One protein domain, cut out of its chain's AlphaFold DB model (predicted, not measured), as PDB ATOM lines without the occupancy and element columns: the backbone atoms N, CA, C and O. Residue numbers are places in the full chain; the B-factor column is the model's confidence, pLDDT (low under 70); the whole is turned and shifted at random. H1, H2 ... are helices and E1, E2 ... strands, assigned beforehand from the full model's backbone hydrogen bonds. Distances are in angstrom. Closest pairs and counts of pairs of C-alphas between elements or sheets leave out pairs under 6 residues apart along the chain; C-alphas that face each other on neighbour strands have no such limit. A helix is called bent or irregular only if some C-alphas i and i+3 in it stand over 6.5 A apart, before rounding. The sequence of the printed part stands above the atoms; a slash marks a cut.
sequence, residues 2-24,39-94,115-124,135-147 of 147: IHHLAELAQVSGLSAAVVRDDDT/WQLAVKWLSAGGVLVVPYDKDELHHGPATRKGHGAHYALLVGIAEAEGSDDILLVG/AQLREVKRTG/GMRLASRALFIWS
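Overview. This is residues 2 to 24, 39 to 94, 115 to 124 and 135 to 147 of the 147 residues of the protein "Hypothetical protein" of Haptolina ericina (UniProt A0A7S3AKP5). A strongly twisted sheet of five antiparallel strands curls round one short helix, H2, while a second helix, H1, packs on the opposite face and covers E1 and E5. The strand E3 bends by 75 degrees at residue 79, and its second half runs with E4 as a hairpin whose tip, residues 84 to 89, sticks out; the long loop of residues 58 to 72 joins the other ends of E2 and E3. The printed part has 102 residues, with two named helices and five named strands in the order H1 E1 H2 E2 E3 E4 E5; across the sheet the order is E1 - E5 - E2 - E3 - E4. The class is mixed, helices and strands, and the whole is compact, with a radius of gyration of the C-alphas of 14.3 A and spans of 41 by 37 by 31 A.

Along the chain. H1, residues 2 to 11, begins at C-alpha 2 at (-44.881, 45.196, -3.152) and is 14.5 A long from first to last C-alpha. After a tight link comes E1, residues 15 to 20, 16.9 A. Beyond the first cut, H2 takes residues 39 to 47, 13.2 A; it is only just irregular, with C-alphas 40 and 43 6.8 A apart. A tight link leads to E2, residues 51 to 57, 19.6 A. E3, residues 73 to 83, is the longest strand at 26.6 A and begins at C-alpha 73 at (-39.026, 40.269, -11.575). E4 is residues 90 to 94, 13.1 A. E5, residues 141 to 146, is 16.8 A long and ends at C-alpha 146 at (-47.087, 38.617, 10.782).

Arrangement. E1 is an edge strand and the antiparallel neighbour of E5, at 161 degrees; N 17 and O 144 are 2.9 A apart, within hydrogen-bond range. E5 is also antiparallel to E2, at 158 degrees, with N 53 and O 143 at 2.8 A. E2, E3 and E4 form a meander, each strand the antiparallel neighbour of the one before, and both steps are hairpins. E2 and E3 stand at 128 degrees, with N 76 and O 54 at 3.0 A. E3 and E4 stand at 130 degrees, with N 82 and O 91 at 2.8 A. The pairing of E3 is staggered: its residues 73 to 78 pair with E2 and its residues 78 to 83 with E4, the other edge strand. With H1 and H2 on opposite faces of the sheet there are three layers. H1 lies over E1 and E5 at a height over the sheet of 8.2 A, and runs along the strands, at 10 degrees to E5 on the local plane. Its closest C-alphas to E1 are those of Ala 6 and Ala 16, 5.5 A. H2 is on the sheet, which curls round it; H2 touches E3, the closest C-alphas being those of Leu 46 and Gly 80, 5.1 A. H2 and E5 are near each other, while H1 and H2 are apart. Each O i to N i+4 pair of H1 is within hydrogen-bond range, and 3 of 5 are in H2.

Size, cuts and confidence. The two C-alphas farthest apart are those of Gly 86 and Gly 124, 44.8 A. Residues 25 to 38, 95 to 114 and 125 to 134 are not printed; the C-alpha gaps across these cuts are 17.2 A from 24 to 39, 18.1 A from 94 to 115 and 19.6 A from 124 to 135. Of the links that are printed whole, that from E2 to E3 is long, with 15 residues, and that from E3 to E4 is short, with 6. The mean pLDDT of the printed part is 88.7, and the model's confidence is under 70 at residues 22 to 24 and 122 to 124.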
ATOM      1  N   ILE A   2     -45.093  45.776  -4.496       85.31
ATOM      2  CA  ILE A   2     -44.881  45.196  -3.152       85.31
ATOM      3  C   ILE A   2     -45.567  45.990  -2.019       85.31
ATOM      4  O   ILE A   2     -45.924  45.416  -0.995       85.31
ATOM      5  N   HIS A   3     -45.820  47.286  -2.206       84.19
ATOM      6  CA  HIS A   3     -46.523  48.120  -1.228       84.19
ATOM      7  C   HIS A   3     -48.030  47.855  -1.248       84.19
ATOM      8  O   HIS A   3     -48.637  47.737  -0.193       84.19
ATOM      9  N   HIS A   4     -48.614  47.637  -2.430       84.81
ATOM     10  CA  HIS A   4     -50.011  47.200  -2.535       84.81
ATOM     11  C   HIS A   4     -50.223  45.811  -1.907       84.81
ATOM     12  O   HIS A   4     -51.296  45.530  -1.388       84.81
ATOM     13  N   LEU A   5     -49.210  44.931  -1.928       86.44
ATOM     14  CA  LEU A   5     -49.269  43.667  -1.183       86.44
ATOM     15  C   LEU A   5     -49.277  43.902   0.335       86.44
ATOM     16  O   LEU A   5     -49.963  43.178   1.051       86.44
ATOM     17  N   ALA A   6     -48.555  44.915   0.822       88.12
ATOM     18  CA  ALA A   6     -48.590  45.305   2.230       88.12
ATOM     19  C   ALA A   6     -49.971  45.844   2.628       88.12
ATOM     20  O   ALA A   6     -50.522  45.415   3.638       88.12
ATOM     21  N   GLU A   7     -50.557  46.716   1.804       87.38
ATOM     22  CA  GLU A   7     -51.927  47.208   1.987       87.38
ATOM     23  C   GLU A   7     -52.935  46.052   1.979       87.38
ATOM     24  O   GLU A   7     -53.786  45.973   2.861       87.38
ATOM     25  N   LEU A   8     -52.801  45.105   1.038       87.62
ATOM     26  CA  LEU A   8     -53.658  43.921   0.964       87.62
ATOM     27  C   LEU A   8     -53.566  43.060   2.233       87.62
ATOM     28  O   LEU A   8     -54.586  42.583   2.731       87.62
ATOM     29  N   ALA A   9     -52.357  42.859   2.763       88.62
ATOM     30  CA  ALA A   9     -52.158  42.130   4.011       88.62
ATOM     31  C   ALA A   9     -52.859  42.843   5.180       88.62
ATOM     32  O   ALA A   9     -53.608  42.209   5.921       88.62
ATOM     33  N   GLN A  10     -52.708  44.168   5.271       89.81
ATOM     34  CA  GLN A  10     -53.324  44.997   6.312       89.81
ATOM     35  C   GLN A  10     -54.855  44.970   6.265       89.81
ATOM     36  O   GLN A  10     -55.491  44.744   7.293       89.81
ATOM     37  N   VAL A  11     -55.469  45.118   5.086       92.62
ATOM     38  CA  VAL A  11     -56.938  45.011   4.960       92.62
ATOM     39  C   VAL A  11     -57.452  43.589   5.200       92.62
ATOM     40  O   VAL A  11     -58.627  43.411   5.506       92.62
ATOM     41  N   SER A  12     -56.578  42.582   5.104       91.94
ATOM     42  CA  SER A  12     -56.881  41.189   5.457       91.94
ATOM     43  C   SER A  12     -56.695  40.892   6.954       91.94
ATOM     44  O   SER A  12     -56.819  39.740   7.361       91.94
ATOM     45  N   GLY A  13     -56.391  41.903   7.776       93.88
ATOM     46  CA  GLY A  13     -56.185  41.756   9.219       93.88
ATOM     47  C   GLY A  13     -54.790  41.270   9.620       93.88
ATOM     48  O   GLY A  13     -54.579  40.958  10.787       93.88
ATOM     49  N   LEU A  14     -53.840  41.202   8.681       93.62
ATOM     50  CA  LEU A  14     -52.449  40.860   8.966       93.62
ATOM     51  C   LEU A  14     -51.635  42.125   9.204       93.62
ATOM     52  O   LEU A  14     -51.815  43.145   8.541       93.62
ATOM     53  N   SER A  15     -50.665  42.043  10.101       93.75
ATOM     54  CA  SER A  15     -49.681  43.103  10.228       93.75
ATOM     55  C   SER A  15     -48.620  42.947   9.141       93.75
ATOM     56  O   SER A  15     -48.149  41.842   8.861       93.75
ATOM     57  N   ALA A  16     -48.249  44.054   8.495       94.06
ATOM     58  CA  ALA A  16     -47.278  44.025   7.411       94.06
ATOM     59  C   ALA A  16     -46.473  45.323   7.298       94.06
ATOM     60  O   ALA A  16     -46.991  46.410   7.565       94.06
ATOM     61  N   ALA A  17     -45.209  45.208   6.881       91.81
ATOM     62  CA  ALA A  17     -44.311  46.338   6.658       91.81
ATOM     63  C   ALA A  17     -43.345  46.066   5.498       91.81
ATOM     64  O   ALA A  17     -42.721  45.006   5.438       91.81
ATOM     65  N   VAL A  18     -43.178  47.039   4.601       92.31
ATOM     66  CA  VAL A  18     -42.110  46.994   3.593       92.31
ATOM     67  C   VAL A  18     -40.827  47.518   4.235       92.31
ATOM     68  O   VAL A  18     -40.802  48.617   4.785       92.31
ATOM     69  N   VAL A  19     -39.757  46.736   4.162       91.62
ATOM     70  CA  VAL A  19     -38.406  47.146   4.555       91.62
ATOM     71  C   VAL A  19     -37.585  47.318   3.290       91.62
ATOM     72  O   VAL A  19     -37.655  46.480   2.386       91.62
ATOM     73  N   ARG A  20     -36.830  48.412   3.213       88.62
ATOM     74  CA  ARG A  20     -35.958  48.719   2.083       88.62
ATOM     75  C   ARG A  20     -34.515  48.812   2.567       88.62
ATOM     76  O   ARG A  20     -34.280  49.522   3.537       88.62
ATOM     77  N   ASP A  21     -33.583  48.165   1.858       86.75
ATOM     78  CA  ASP A  21     -32.153  48.376   2.111       86.75
ATOM     79  C   ASP A  21     -31.832  49.852   1.839       86.75
ATOM     80  O   ASP A  21     -32.069  50.360   0.735       86.75
ATOM     81  N   ASP A  22     -31.324  50.547   2.853       69.81
ATOM     82  CA  ASP A  22     -30.915  51.936   2.714       69.81
ATOM     83  C   ASP A  22     -29.534  52.007   2.067       69.81
ATOM     84  O   ASP A  22     -28.546  51.539   2.626       69.81
ATOM     85  N   ASP A  23     -29.474  52.665   0.918       50.31
ATOM     86  CA  ASP A  23     -28.383  53.582   0.612       50.31
ATOM     87  C   ASP A  23     -29.073  54.821   0.027       50.31
ATOM     88  O   ASP A  23     -29.668  54.761  -1.047       50.31
ATOM     89  N   THR A  24     -29.181  55.864   0.855       47.62
ATOM     90  CA  THR A  24     -29.608  57.243   0.542       47.62
ATOM     91  C   THR A  24     -30.454  57.432  -0.732       47.62
ATOM     92  O   THR A  24     -29.895  57.662  -1.794       47.62
ATOM     93  N   TRP A  39     -32.291  41.935   4.603       86.62
ATOM     94  CA  TRP A  39     -31.597  40.653   4.586       86.62
ATOM     95  C   TRP A  39     -30.981  40.294   5.947       86.62
ATOM     96  O   TRP A  39     -30.914  39.114   6.282       86.62
ATOM     97  N   GLN A  40     -30.596  41.283   6.764       88.00
ATOM     98  CA  GLN A  40     -30.140  41.053   8.145       88.00
ATOM     99  C   GLN A  40     -31.305  40.689   9.066       88.00
ATOM    100  O   GLN A  40     -31.148  39.921  10.013       88.00
ATOM    101  N   LEU A  41     -32.486  41.243   8.788       91.81
ATOM    102  CA  LEU A  41     -33.695  40.988   9.566       91.81
ATOM    103  C   LEU A  41     -34.365  39.664   9.182       91.81
ATOM    104  O   LEU A  41     -35.028  39.064  10.025       91.81
ATOM    105  N   ALA A  42     -34.188  39.206   7.940       93.25
ATOM    106  CA  ALA A  42     -34.906  38.070   7.368       93.25
ATOM    107  C   ALA A  42     -34.776  36.793   8.205       93.25
ATOM    108  O   ALA A  42     -35.791  36.197   8.551       93.25
ATOM    109  N   VAL A  43     -33.552  36.407   8.581       92.50
ATOM    110  CA  VAL A  43     -33.303  35.186   9.369       92.50
ATOM    111  C   VAL A  43     -34.041  35.252  10.702       92.50
ATOM    112  O   VAL A  43     -34.874  34.398  10.985       92.50
ATOM    113  N   LYS A  44     -33.813  36.316  11.481       92.69
ATOM    114  CA  LYS A  44     -34.466  36.512  12.782       92.69
ATOM    115  C   LYS A  44     -35.992  36.502  12.662       92.69
ATOM    116  O   LYS A  44     -36.671  35.972  13.535       92.69
ATOM    117  N   TRP A  45     -36.522  37.106  11.602       95.06
ATOM    118  CA  TRP A  45     -37.958  37.196  11.372       95.06
ATOM    119  C   TRP A  45     -38.587  35.839  11.058       95.06
ATOM    120  O   TRP A  45     -39.592  35.472  11.664       95.06
ATOM    121  N   LEU A  46     -37.962  35.077  10.157       95.56
ATOM    122  CA  LEU A  46     -38.392  33.727   9.795       95.56
ATOM    123  C   LEU A  46     -38.294  32.781  10.997       95.56
ATOM    124  O   LEU A  46     -39.224  32.025  11.260       95.56
ATOM    125  N   SER A  47     -37.221  32.879  11.791       93.56
ATOM    126  CA  SER A  47     -37.071  32.112  13.035       93.56
ATOM    127  C   SER A  47     -38.146  32.428  14.080       93.56
ATOM    128  O   SER A  47     -38.447  31.581  14.915       93.56
ATOM    129  N   ALA A  48     -38.731  33.628  14.050       94.06
ATOM    130  CA  ALA A  48     -39.813  34.029  14.949       94.06
ATOM    131  C   ALA A  48     -41.214  33.616  14.449       94.06
ATOM    132  O   ALA A  48     -42.209  33.970  15.078       94.06
ATOM    133  N   GLY A  49     -41.308  32.890  13.329       92.50
ATOM    134  CA  GLY A  49     -42.576  32.462  12.729       92.50
ATOM    135  C   GLY A  49     -43.233  33.504  11.819       92.50
ATOM    136  O   GLY A  49     -44.343  33.284  11.340       92.50
ATOM    137  N   GLY A  50     -42.564  34.631  11.562       95.06
ATOM    138  CA  GLY A  50     -42.994  35.580  10.541       95.06
ATOM    139  C   GLY A  50     -42.683  35.076   9.129       95.06
ATOM    140  O   GLY A  50     -41.869  34.176   8.939       95.06
ATOM    141  N   VAL A  51     -43.293  35.693   8.114       96.75
ATOM    142  CA  VAL A  51     -43.025  35.381   6.697       96.75
ATOM    143  C   VAL A  51     -42.602  36.631   5.933       96.75
ATOM    144  O   VAL A  51     -42.890  37.755   6.355       96.75
ATOM    145  N   LEU A  52     -41.908  36.443   4.807       95.69
ATOM    146  CA  LEU A  52     -41.495  37.547   3.939       95.69
ATOM    147  C   LEU A  52     -41.940  37.319   2.501       95.69
ATOM    148  O   LEU A  52     -41.840  36.213   1.988       95.69
ATOM    149  N   VAL A  53     -42.326  38.380   1.802       96.19
ATOM    150  CA  VAL A  53     -42.407  38.383   0.342       96.19
ATOM    151  C   VAL A  53     -41.226  39.168  -0.211       96.19
ATOM    152  O   VAL A  53     -41.060  40.348   0.101       96.19
ATOM    153  N   VAL A  54     -40.413  38.528  -1.048       95.50
ATOM    154  CA  VAL A  54     -39.224  39.143  -1.652       95.50
ATOM    155  C   VAL A  54     -39.319  39.047  -3.173       95.50
ATOM    156  O   VAL A  54     -39.425  37.938  -3.709       95.50
ATOM    157  N   PRO A  55     -39.295  40.178  -3.899       94.44
ATOM    158  CA  PRO A  55     -39.159  40.149  -5.336       94.44
ATOM    159  C   PRO A  55     -37.716  39.806  -5.722       94.44
ATOM    160  O   PRO A  55     -36.767  40.256  -5.082       94.44
ATOM    161  N   TYR A  56     -37.534  39.038  -6.788       94.94
ATOM    162  CA  TYR A  56     -36.221  38.644  -7.298       94.94
ATOM    163  C   TYR A  56     -36.262  38.497  -8.818       94.94
ATOM    164  O   TYR A  56     -37.324  38.287  -9.397       94.94
ATOM    165  N   ASP A  57     -35.128  38.633  -9.490       94.12
ATOM    166  CA  ASP A  57     -35.031  38.367 -10.925       94.12
ATOM    167  C   ASP A  57     -34.857  36.869 -11.126       94.12
ATOM    168  O   ASP A  57     -33.908  36.278 -10.608       94.12
ATOM    169  N   LYS A  58     -35.792  36.236 -11.828       91.38
ATOM    170  CA  LYS A  58     -35.794  34.779 -11.943       91.38
ATOM    171  C   LYS A  58     -34.903  34.294 -13.080       91.38
ATOM    172  O   LYS A  58     -34.852  34.894 -14.159       91.38
ATOM    173  N   ASP A  59     -34.298  33.130 -12.902       89.38
ATOM    174  CA  ASP A  59     -33.788  32.366 -14.030       89.38
ATOM    175  C   ASP A  59     -34.941  31.675 -14.810       89.38
ATOM    176  O   ASP A  59     -36.077  31.524 -14.338       89.38
ATOM    177  N   GLU A  60     -34.695  31.321 -16.070       84.06
ATOM    178  CA  GLU A  60     -35.728  30.732 -16.936       84.06
ATOM    179  C   GLU A  60     -35.828  29.201 -16.803       84.06
ATOM    180  O   GLU A  60     -36.854  28.648 -17.183       84.06
ATOM    181  N   LEU A  61     -34.816  28.527 -16.245       84.00
ATOM    182  CA  LEU A  61     -34.717  27.066 -16.190       84.00
ATOM    183  C   LEU A  61     -35.185  26.482 -14.846       84.00
ATOM    184  O   LEU A  61     -35.964  25.535 -14.822       84.00
ATOM    185  N   HIS A  62     -34.728  27.052 -13.735       82.62
ATOM    186  CA  HIS A  62     -35.000  26.621 -12.363       82.62
ATOM    187  C   HIS A  62     -35.894  27.603 -11.599       82.62
ATOM    188  O   HIS A  62     -36.368  27.277 -10.513       82.62
ATOM    189  N   HIS A  63     -36.159  28.778 -12.179       86.75
ATOM    190  CA  HIS A  63     -36.978  29.839 -11.589       86.75
ATOM    191  C   HIS A  63     -36.461  30.368 -10.247       86.75
ATOM    192  O   HIS A  63     -37.218  31.018  -9.525       86.75
ATOM    193  N   GLY A  64     -35.192  30.136  -9.925       91.38
ATOM    194  CA  GLY A  64     -34.537  30.666  -8.742       91.38
ATOM    195  C   GLY A  64     -33.948  32.060  -8.950       91.38
ATOM    196  O   GLY A  64     -34.056  32.626 -10.045       91.38
ATOM    197  N   PRO A  65     -33.367  32.643  -7.887       94.62
ATOM    198  CA  PRO A  65     -32.743  33.955  -7.943       94.62
ATOM    199  C   PRO A  65     -31.583  33.991  -8.931       94.62
ATOM    200  O   PRO A  65     -30.715  33.123  -8.938       94.62
ATOM    201  N   ALA A  66     -31.559  35.025  -9.762       94.38
ATOM    202  CA  ALA A  66     -30.498  35.282 -10.720       94.38
ATOM    203  C   ALA A  66     -30.208  36.781 -10.833       94.38
ATOM    204  O   ALA A  66     -30.987  37.626 -10.396       94.38
ATOM    205  N   THR A  67     -29.090  37.120 -11.464       94.94
ATOM    206  CA  THR A  67     -28.650  38.505 -11.681       94.94
ATOM    207  C   THR A  67     -28.673  38.807 -13.184       94.94
ATOM    208  O   THR A  67     -27.639  38.902 -13.841       94.94
ATOM    209  N   ARG A  68     -29.875  38.879 -13.780       91.50
ATOM    210  CA  ARG A  68     -30.095  38.958 -15.242       91.50
ATOM    211  C   ARG A  68     -30.564  40.342 -15.706       91.50
ATOM    212  O   ARG A  68     -31.397  40.461 -16.605       91.50
ATOM    213  N   LYS A  69     -29.973  41.397 -15.141       90.38
ATOM    214  CA  LYS A  69     -30.259  42.823 -15.410       90.38
ATOM    215  C   LYS A  69     -31.619  43.326 -14.896       90.38
ATOM    216  O   LYS A  69     -31.948  44.489 -15.120       90.38
ATOM    217  N   GLY A  70     -32.395  42.494 -14.198       89.00
ATOM    218  CA  GLY A  70     -33.513  42.950 -13.371       89.00
ATOM    219  C   GLY A  70     -34.818  43.155 -14.124       89.00
ATOM    220  O   GLY A  70     -35.695  43.866 -13.632       89.00
ATOM    221  N   HIS A  71     -34.942  42.556 -15.308       87.44
ATOM    222  CA  HIS A  71     -36.118  42.676 -16.174       87.44
ATOM    223  C   HIS A  71     -37.152  41.556 -15.953       87.44
ATOM    224  O   HIS A  71     -38.266  41.609 -16.476       87.44
ATOM    225  N   GLY A  72     -36.785  40.510 -15.209       86.81
ATOM    226  CA  GLY A  72     -37.582  39.307 -14.990       86.81
ATOM    227  C   GLY A  72     -38.123  39.188 -13.571       86.81
ATOM    228  O   GLY A  72     -38.132  38.080 -13.036       86.81
ATOM    229  N   ALA A  73     -38.560  40.295 -12.957       88.94
ATOM    230  CA  ALA A  73     -39.026  40.269 -11.575       88.94
ATOM    231  C   ALA A  73     -40.131  39.221 -11.342       88.94
ATOM    232  O   ALA A  73     -41.162  39.188 -12.022       88.94
ATOM    233  N   HIS A  74     -39.900  38.388 -10.338       90.44
ATOM    234  CA  HIS A  74     -40.792  37.394  -9.767       90.44
ATOM    235  C   HIS A  74     -40.877  37.606  -8.254       90.44
ATOM    236  O   HIS A  74     -40.159  38.443  -7.719       90.44
ATOM    237  N   TYR A  75     -41.752  36.875  -7.565       92.44
ATOM    238  CA  TYR A  75     -41.926  36.989  -6.116       92.44
ATOM    239  C   TYR A  75     -41.803  35.617  -5.461       92.44
ATOM    240  O   TYR A  75     -42.410  34.652  -5.931       92.44
ATOM    241  N   ALA A  76     -41.048  35.555  -4.368       95.06
ATOM    242  CA  ALA A  76     -41.017  34.418  -3.459       95.06
ATOM    243  C   ALA A  76     -41.699  34.793  -2.139       95.06
ATOM    244  O   ALA A  76     -41.474  35.886  -1.620       95.06
ATOM    245  N   LEU A  77     -42.495  33.876  -1.592       96.38
ATOM    246  CA  LEU A  77     -42.931  33.887  -0.199       96.38
ATOM    247  C   LEU A  77     -41.942  33.038   0.605       96.38
ATOM    248  O   LEU A  77     -41.960  31.815   0.501       96.38
ATOM    249  N   LEU A  78     -41.072  33.676   1.375       97.44
ATOM    250  CA  LEU A  78     -40.171  33.016   2.310       97.44
ATOM    251  C   LEU A  78     -40.936  32.636   3.575       97.44
ATOM    252  O   LEU A  78     -41.627  33.471   4.162       97.44
ATOM    253  N   VAL A  79     -40.791  31.379   3.981       96.75
ATOM    254  CA  VAL A  79     -41.559  30.767   5.077       96.75
ATOM    255  C   VAL A  79     -40.678  30.130   6.146       96.75
ATOM    256  O   VAL A  79     -41.181  29.734   7.190       96.75
ATOM    257  N   GLY A  80     -39.374  30.017   5.901       96.00
ATOM    258  CA  GLY A  80     -38.450  29.490   6.891       96.00
ATOM    259  C   GLY A  80     -36.995  29.625   6.479       96.00
ATOM    260  O   GLY A  80     -36.661  30.201   5.440       96.00
ATOM    261  N   ILE A  81     -36.142  29.056   7.319       95.81
ATOM    262  CA  ILE A  81     -34.707  28.914   7.098       95.81
ATOM    263  C   ILE A  81     -34.327  27.434   7.134       95.81
ATOM    264  O   ILE A  81     -35.038  26.623   7.728       95.81
ATOM    265  N   ALA A  82     -33.214  27.090   6.501       94.06
ATOM    266  CA  ALA A  82     -32.582  25.785   6.603       94.06
ATOM    267  C   ALA A  82     -31.081  25.966   6.846       94.06
ATOM    268  O   ALA A  82     -30.483  26.913   6.341       94.06
ATOM    269  N   GLU A  83     -30.486  25.053   7.600       90.56
ATOM    270  CA  GLU A  83     -29.038  24.974   7.787       90.56
ATOM    271  C   GLU A  83     -28.495  23.940   6.801       90.56
ATOM    272  O   GLU A  83     -29.029  22.831   6.692       90.56
ATOM    273  N   ALA A  84     -27.479  24.315   6.027       83.50
ATOM    274  CA  ALA A  84     -26.836  23.380   5.117       83.50
ATOM    275  C   ALA A  84     -25.970  22.398   5.918       83.50
ATOM    276  O   ALA A  84     -25.105  22.805   6.687       83.50
ATOM    277  N   GLU A  85     -26.183  21.093   5.736       86.06
ATOM    278  CA  GLU A  85     -25.404  20.075   6.446       86.06
ATOM    279  C   GLU A  85     -23.899  20.254   6.176       86.06
ATOM    280  O   GLU A  85     -23.456  20.263   5.026       86.06
ATOM    281  N   GLY A  86     -23.112  20.417   7.243       87.31
ATOM    282  CA  GLY A  86     -21.664  20.623   7.148       87.31
ATOM    283  C   GLY A  86     -21.225  22.040   6.757       87.31
ATOM    284  O   GLY A  86     -20.052  22.225   6.436       87.31
ATOM    285  N   SER A  87     -22.126  23.028   6.789       86.62
ATOM    286  CA  SER A  87     -21.817  24.450   6.610       86.62
ATOM    287  C   SER A  87     -22.492  25.298   7.694       86.62
ATOM    288  O   SER A  87     -23.562  24.953   8.184       86.62
ATOM    289  N   ASP A  88     -21.890  26.441   8.025       84.25
ATOM    290  CA  ASP A  88     -22.520  27.482   8.851       84.25
ATOM    291  C   ASP A  88     -23.479  28.375   8.026       84.25
ATOM    292  O   ASP A  88     -23.993  29.388   8.509       84.25
ATOM    293  N   ASP A  89     -23.712  28.029   6.753       87.12
ATOM    294  CA  ASP A  89     -24.572  28.785   5.851       87.12
ATOM    295  C   ASP A  89     -26.057  28.602   6.178       87.12
ATOM    296  O   ASP A  89     -26.614  27.498   6.163       87.12
ATOM    297  N   ILE A  90     -26.728  29.739   6.361       90.12
ATOM    298  CA  ILE A  90     -28.181  29.811   6.481       90.12
ATOM    299  C   ILE A  90     -28.792  29.978   5.090       90.12
ATOM    300  O   ILE A  90     -28.550  30.961   4.378       90.12
ATOM    301  N   LEU A  91     -29.648  29.030   4.733       94.81
ATOM    302  CA  LEU A  91     -30.457  29.046   3.528       94.81
ATOM    303  C   LEU A  91     -31.849  29.589   3.840       94.81
ATOM    304  O   LEU A  91     -32.448  29.296   4.873       94.81
ATOM    305  N   LEU A  92     -32.388  30.367   2.913       96.12
ATOM    306  CA  LEU A  92     -33.772  30.813   2.926       96.12
ATOM    307  C   LEU A  92     -34.626  29.781   2.194       96.12
ATOM    308  O   LEU A  92     -34.262  29.326   1.109       96.12
ATOM    309  N   VAL A  93     -35.783  29.455   2.769       96.25
ATOM    310  CA  VAL A  93     -36.757  28.528   2.187       96.25
ATOM    311  C   VAL A  93     -38.030  29.287   1.852       96.25
ATOM    312  O   VAL A  93     -38.595  29.994   2.691       96.25
ATOM    313  N   GLY A  94     -38.508  29.135   0.620       95.81
ATOM    314  CA  GLY A  94     -39.707  29.819   0.160       95.81
ATOM    315  C   GLY A  94     -40.483  29.092  -0.926       95.81
ATOM    316  O   GLY A  94     -40.084  28.051  -1.436       95.81
ATOM    317  N   ALA A 115     -31.691  43.380  -5.398       94.44
ATOM    318  CA  ALA A 115     -31.098  44.718  -5.479       94.44
ATOM    319  C   ALA A 115     -31.074  45.302  -6.902       94.44
ATOM    320  O   ALA A 115     -31.207  46.510  -7.089       94.44
ATOM    321  N   GLN A 116     -30.934  44.452  -7.917       93.56
ATOM    322  CA  GLN A 116     -30.803  44.870  -9.318       93.56
ATOM    323  C   GLN A 116     -32.131  44.962 -10.086       93.56
ATOM    324  O   GLN A 116     -32.110  45.227 -11.286       93.56
ATOM    325  N   LEU A 117     -33.279  44.742  -9.436       92.75
ATOM    326  CA  LEU A 117     -34.587  44.764 -10.095       92.75
ATOM    327  C   LEU A 117     -34.953  46.133 -10.671       92.75
ATOM    328  O   LEU A 117     -34.820  47.162 -10.018       92.75
ATOM    329  N   ARG A 118     -35.491  46.136 -11.889       86.56
ATOM    330  CA  ARG A 118     -35.880  47.361 -12.602       86.56
ATOM    331  C   ARG A 118     -37.332  47.331 -13.040       86.56
ATOM    332  O   ARG A 118     -38.022  48.339 -12.935       86.56
ATOM    333  N   GLU A 119     -37.805  46.180 -13.503       80.62
ATOM    334  CA  GLU A 119     -39.145  46.046 -14.061       80.62
ATOM    335  C   GLU A 119     -39.697  44.625 -13.916       80.62
ATOM    336  O   GLU A 119     -38.974  43.663 -13.660       80.62
ATOM    337  N   VAL A 120     -41.013  44.498 -14.096       75.44
ATOM    338  CA  VAL A 120     -41.668  43.204 -14.296       75.44
ATOM    339  C   VAL A 120     -41.775  42.946 -15.792       75.44
ATOM    340  O   VAL A 120     -42.209  43.817 -16.550       75.44
ATOM    341  N   LYS A 121     -41.431  41.723 -16.205       72.81
ATOM    342  CA  LYS A 121     -41.582  41.259 -17.585       72.81
ATOM    343  C   LYS A 121     -43.015  41.505 -18.055       72.81
ATOM    344  O   LYS A 121     -43.971  41.001 -17.460       72.81
ATOM    345  N   ARG A 122     -43.172  42.263 -19.144       64.94
ATOM    346  CA  ARG A 122     -44.477  42.440 -19.792       64.94
ATOM    347  C   ARG A 122     -44.981  41.071 -20.236       64.94
ATOM    348  O   ARG A 122     -44.299  40.361 -20.973       64.94
ATOM    349  N   THR A 123     -46.159  40.684 -19.766       64.12
ATOM    350  CA  THR A 123     -46.829  39.487 -20.264       64.12
ATOM    351  C   THR A 123     -47.495  39.837 -21.594       64.12
ATOM    352  O   THR A 123     -48.017  40.934 -21.764       64.12
ATOM    353  N   GLY A 124     -47.461  38.919 -22.564       59.59
ATOM    354  CA  GLY A 124     -48.109  39.115 -23.871       59.59
ATOM    355  C   GLY A 124     -49.643  39.107 -23.814       59.59
ATOM    356  O   GLY A 124     -50.295  39.319 -24.831       59.59
ATOM    357  N   GLY A 135     -44.972  54.197  -9.804       74.50
ATOM    358  CA  GLY A 135     -44.416  53.107 -10.593       74.50
ATOM    359  C   GLY A 135     -44.042  51.877  -9.758       74.50
ATOM    360  O   GLY A 135     -44.400  51.718  -8.591       74.50
ATOM    361  N   MET A 136     -43.356  50.929 -10.401       79.12
ATOM    362  CA  MET A 136     -42.996  49.655  -9.780       79.12
ATOM    363  C   MET A 136     -41.774  49.819  -8.876       79.12
ATOM    364  O   MET A 136     -40.652  49.976  -9.350       79.12
ATOM    365  N   ARG A 137     -41.985  49.718  -7.564       85.56
ATOM    366  CA  ARG A 137     -40.921  49.719  -6.551       85.56
ATOM    367  C   ARG A 137     -40.545  48.282  -6.199       85.56
ATOM    368  O   ARG A 137     -41.252  47.623  -5.442       85.56
ATOM    369  N   LEU A 138     -39.466  47.791  -6.803       85.62
ATOM    370  CA  LEU A 138     -39.044  46.388  -6.702       85.62
ATOM    371  C   LEU A 138     -37.697  46.221  -6.011       85.62
ATOM    372  O   LEU A 138     -37.566  45.378  -5.131       85.62
ATOM    373  N   ALA A 139     -36.710  47.016  -6.424       91.62
ATOM    374  CA  ALA A 139     -35.345  46.865  -5.955       91.62
ATOM    375  C   ALA A 139     -35.223  47.066  -4.450       91.62
ATOM    376  O   ALA A 139     -35.831  47.992  -3.893       91.62
ATOM    377  N   SER A 140     -34.339  46.269  -3.852       92.75
ATOM    378  CA  SER A 140     -33.838  46.468  -2.491       92.75
ATOM    379  C   SER A 140     -34.955  46.508  -1.452       92.75
ATOM    380  O   SER A 140     -34.917  47.324  -0.541       92.75
ATOM    381  N   ARG A 141     -36.002  45.701  -1.634       92.62
ATOM    382  CA  ARG A 141     -37.214  45.712  -0.805       92.62
ATOM    383  C   ARG A 141     -37.661  44.299  -0.478       92.62
ATOM    384  O   ARG A 141     -37.623  43.424  -1.340       92.62
ATOM    385  N   ALA A 142     -38.184  44.127   0.726       95.06
ATOM    386  CA  ALA A 142     -38.905  42.939   1.153       95.06
ATOM    387  C   ALA A 142     -40.131  43.347   1.977       95.06
ATOM    388  O   ALA A 142     -40.105  44.339   2.705       95.06
ATOM    389  N   LEU A 143     -41.214  42.586   1.863       95.25
ATOM    390  CA  LEU A 143     -42.424  42.758   2.657       95.25
ATOM    391  C   LEU A 143     -42.420  41.747   3.795       95.25
ATOM    392  O   LEU A 143     -42.416  40.552   3.542       95.25
ATOM    393  N   PHE A 144     -42.462  42.226   5.027       95.38
ATOM    394  CA  PHE A 144     -42.553  41.424   6.238       95.38
ATOM    395  C   PHE A 144     -44.020  41.314   6.642       95.38
ATOM    396  O   PHE A 144     -44.712  42.331   6.654       95.38
ATOM    397  N   ILE A 145     -44.488  40.107   6.965       95.38
ATOM    398  CA  ILE A 145     -45.883  39.822   7.336       95.38
ATOM    399  C   ILE A 145     -45.906  38.997   8.628       95.38
ATOM    400  O   ILE A 145     -45.074  38.100   8.810       95.38
ATOM    401  N   TRP A 146     -46.845  39.316   9.520       93.88
ATOM    402  CA  TRP A 146     -47.087  38.617  10.782       93.88
ATOM    403  C   TRP A 146     -48.542  38.772  11.254       93.88
ATOM    404  O   TRP A 146     -49.283  39.622  10.755       93.88
ATOM    405  N   SER A 147     -48.944  37.923  12.200       85.25
ATOM    406  CA  SER A 147     -50.237  37.962  12.899       85.25
ATOM    407  C   SER A 147     -50.105  38.623  14.263       85.25
ATOM    408  O   SER A 147     -49.144  38.243  14.971       85.25
TER     409      SER A 147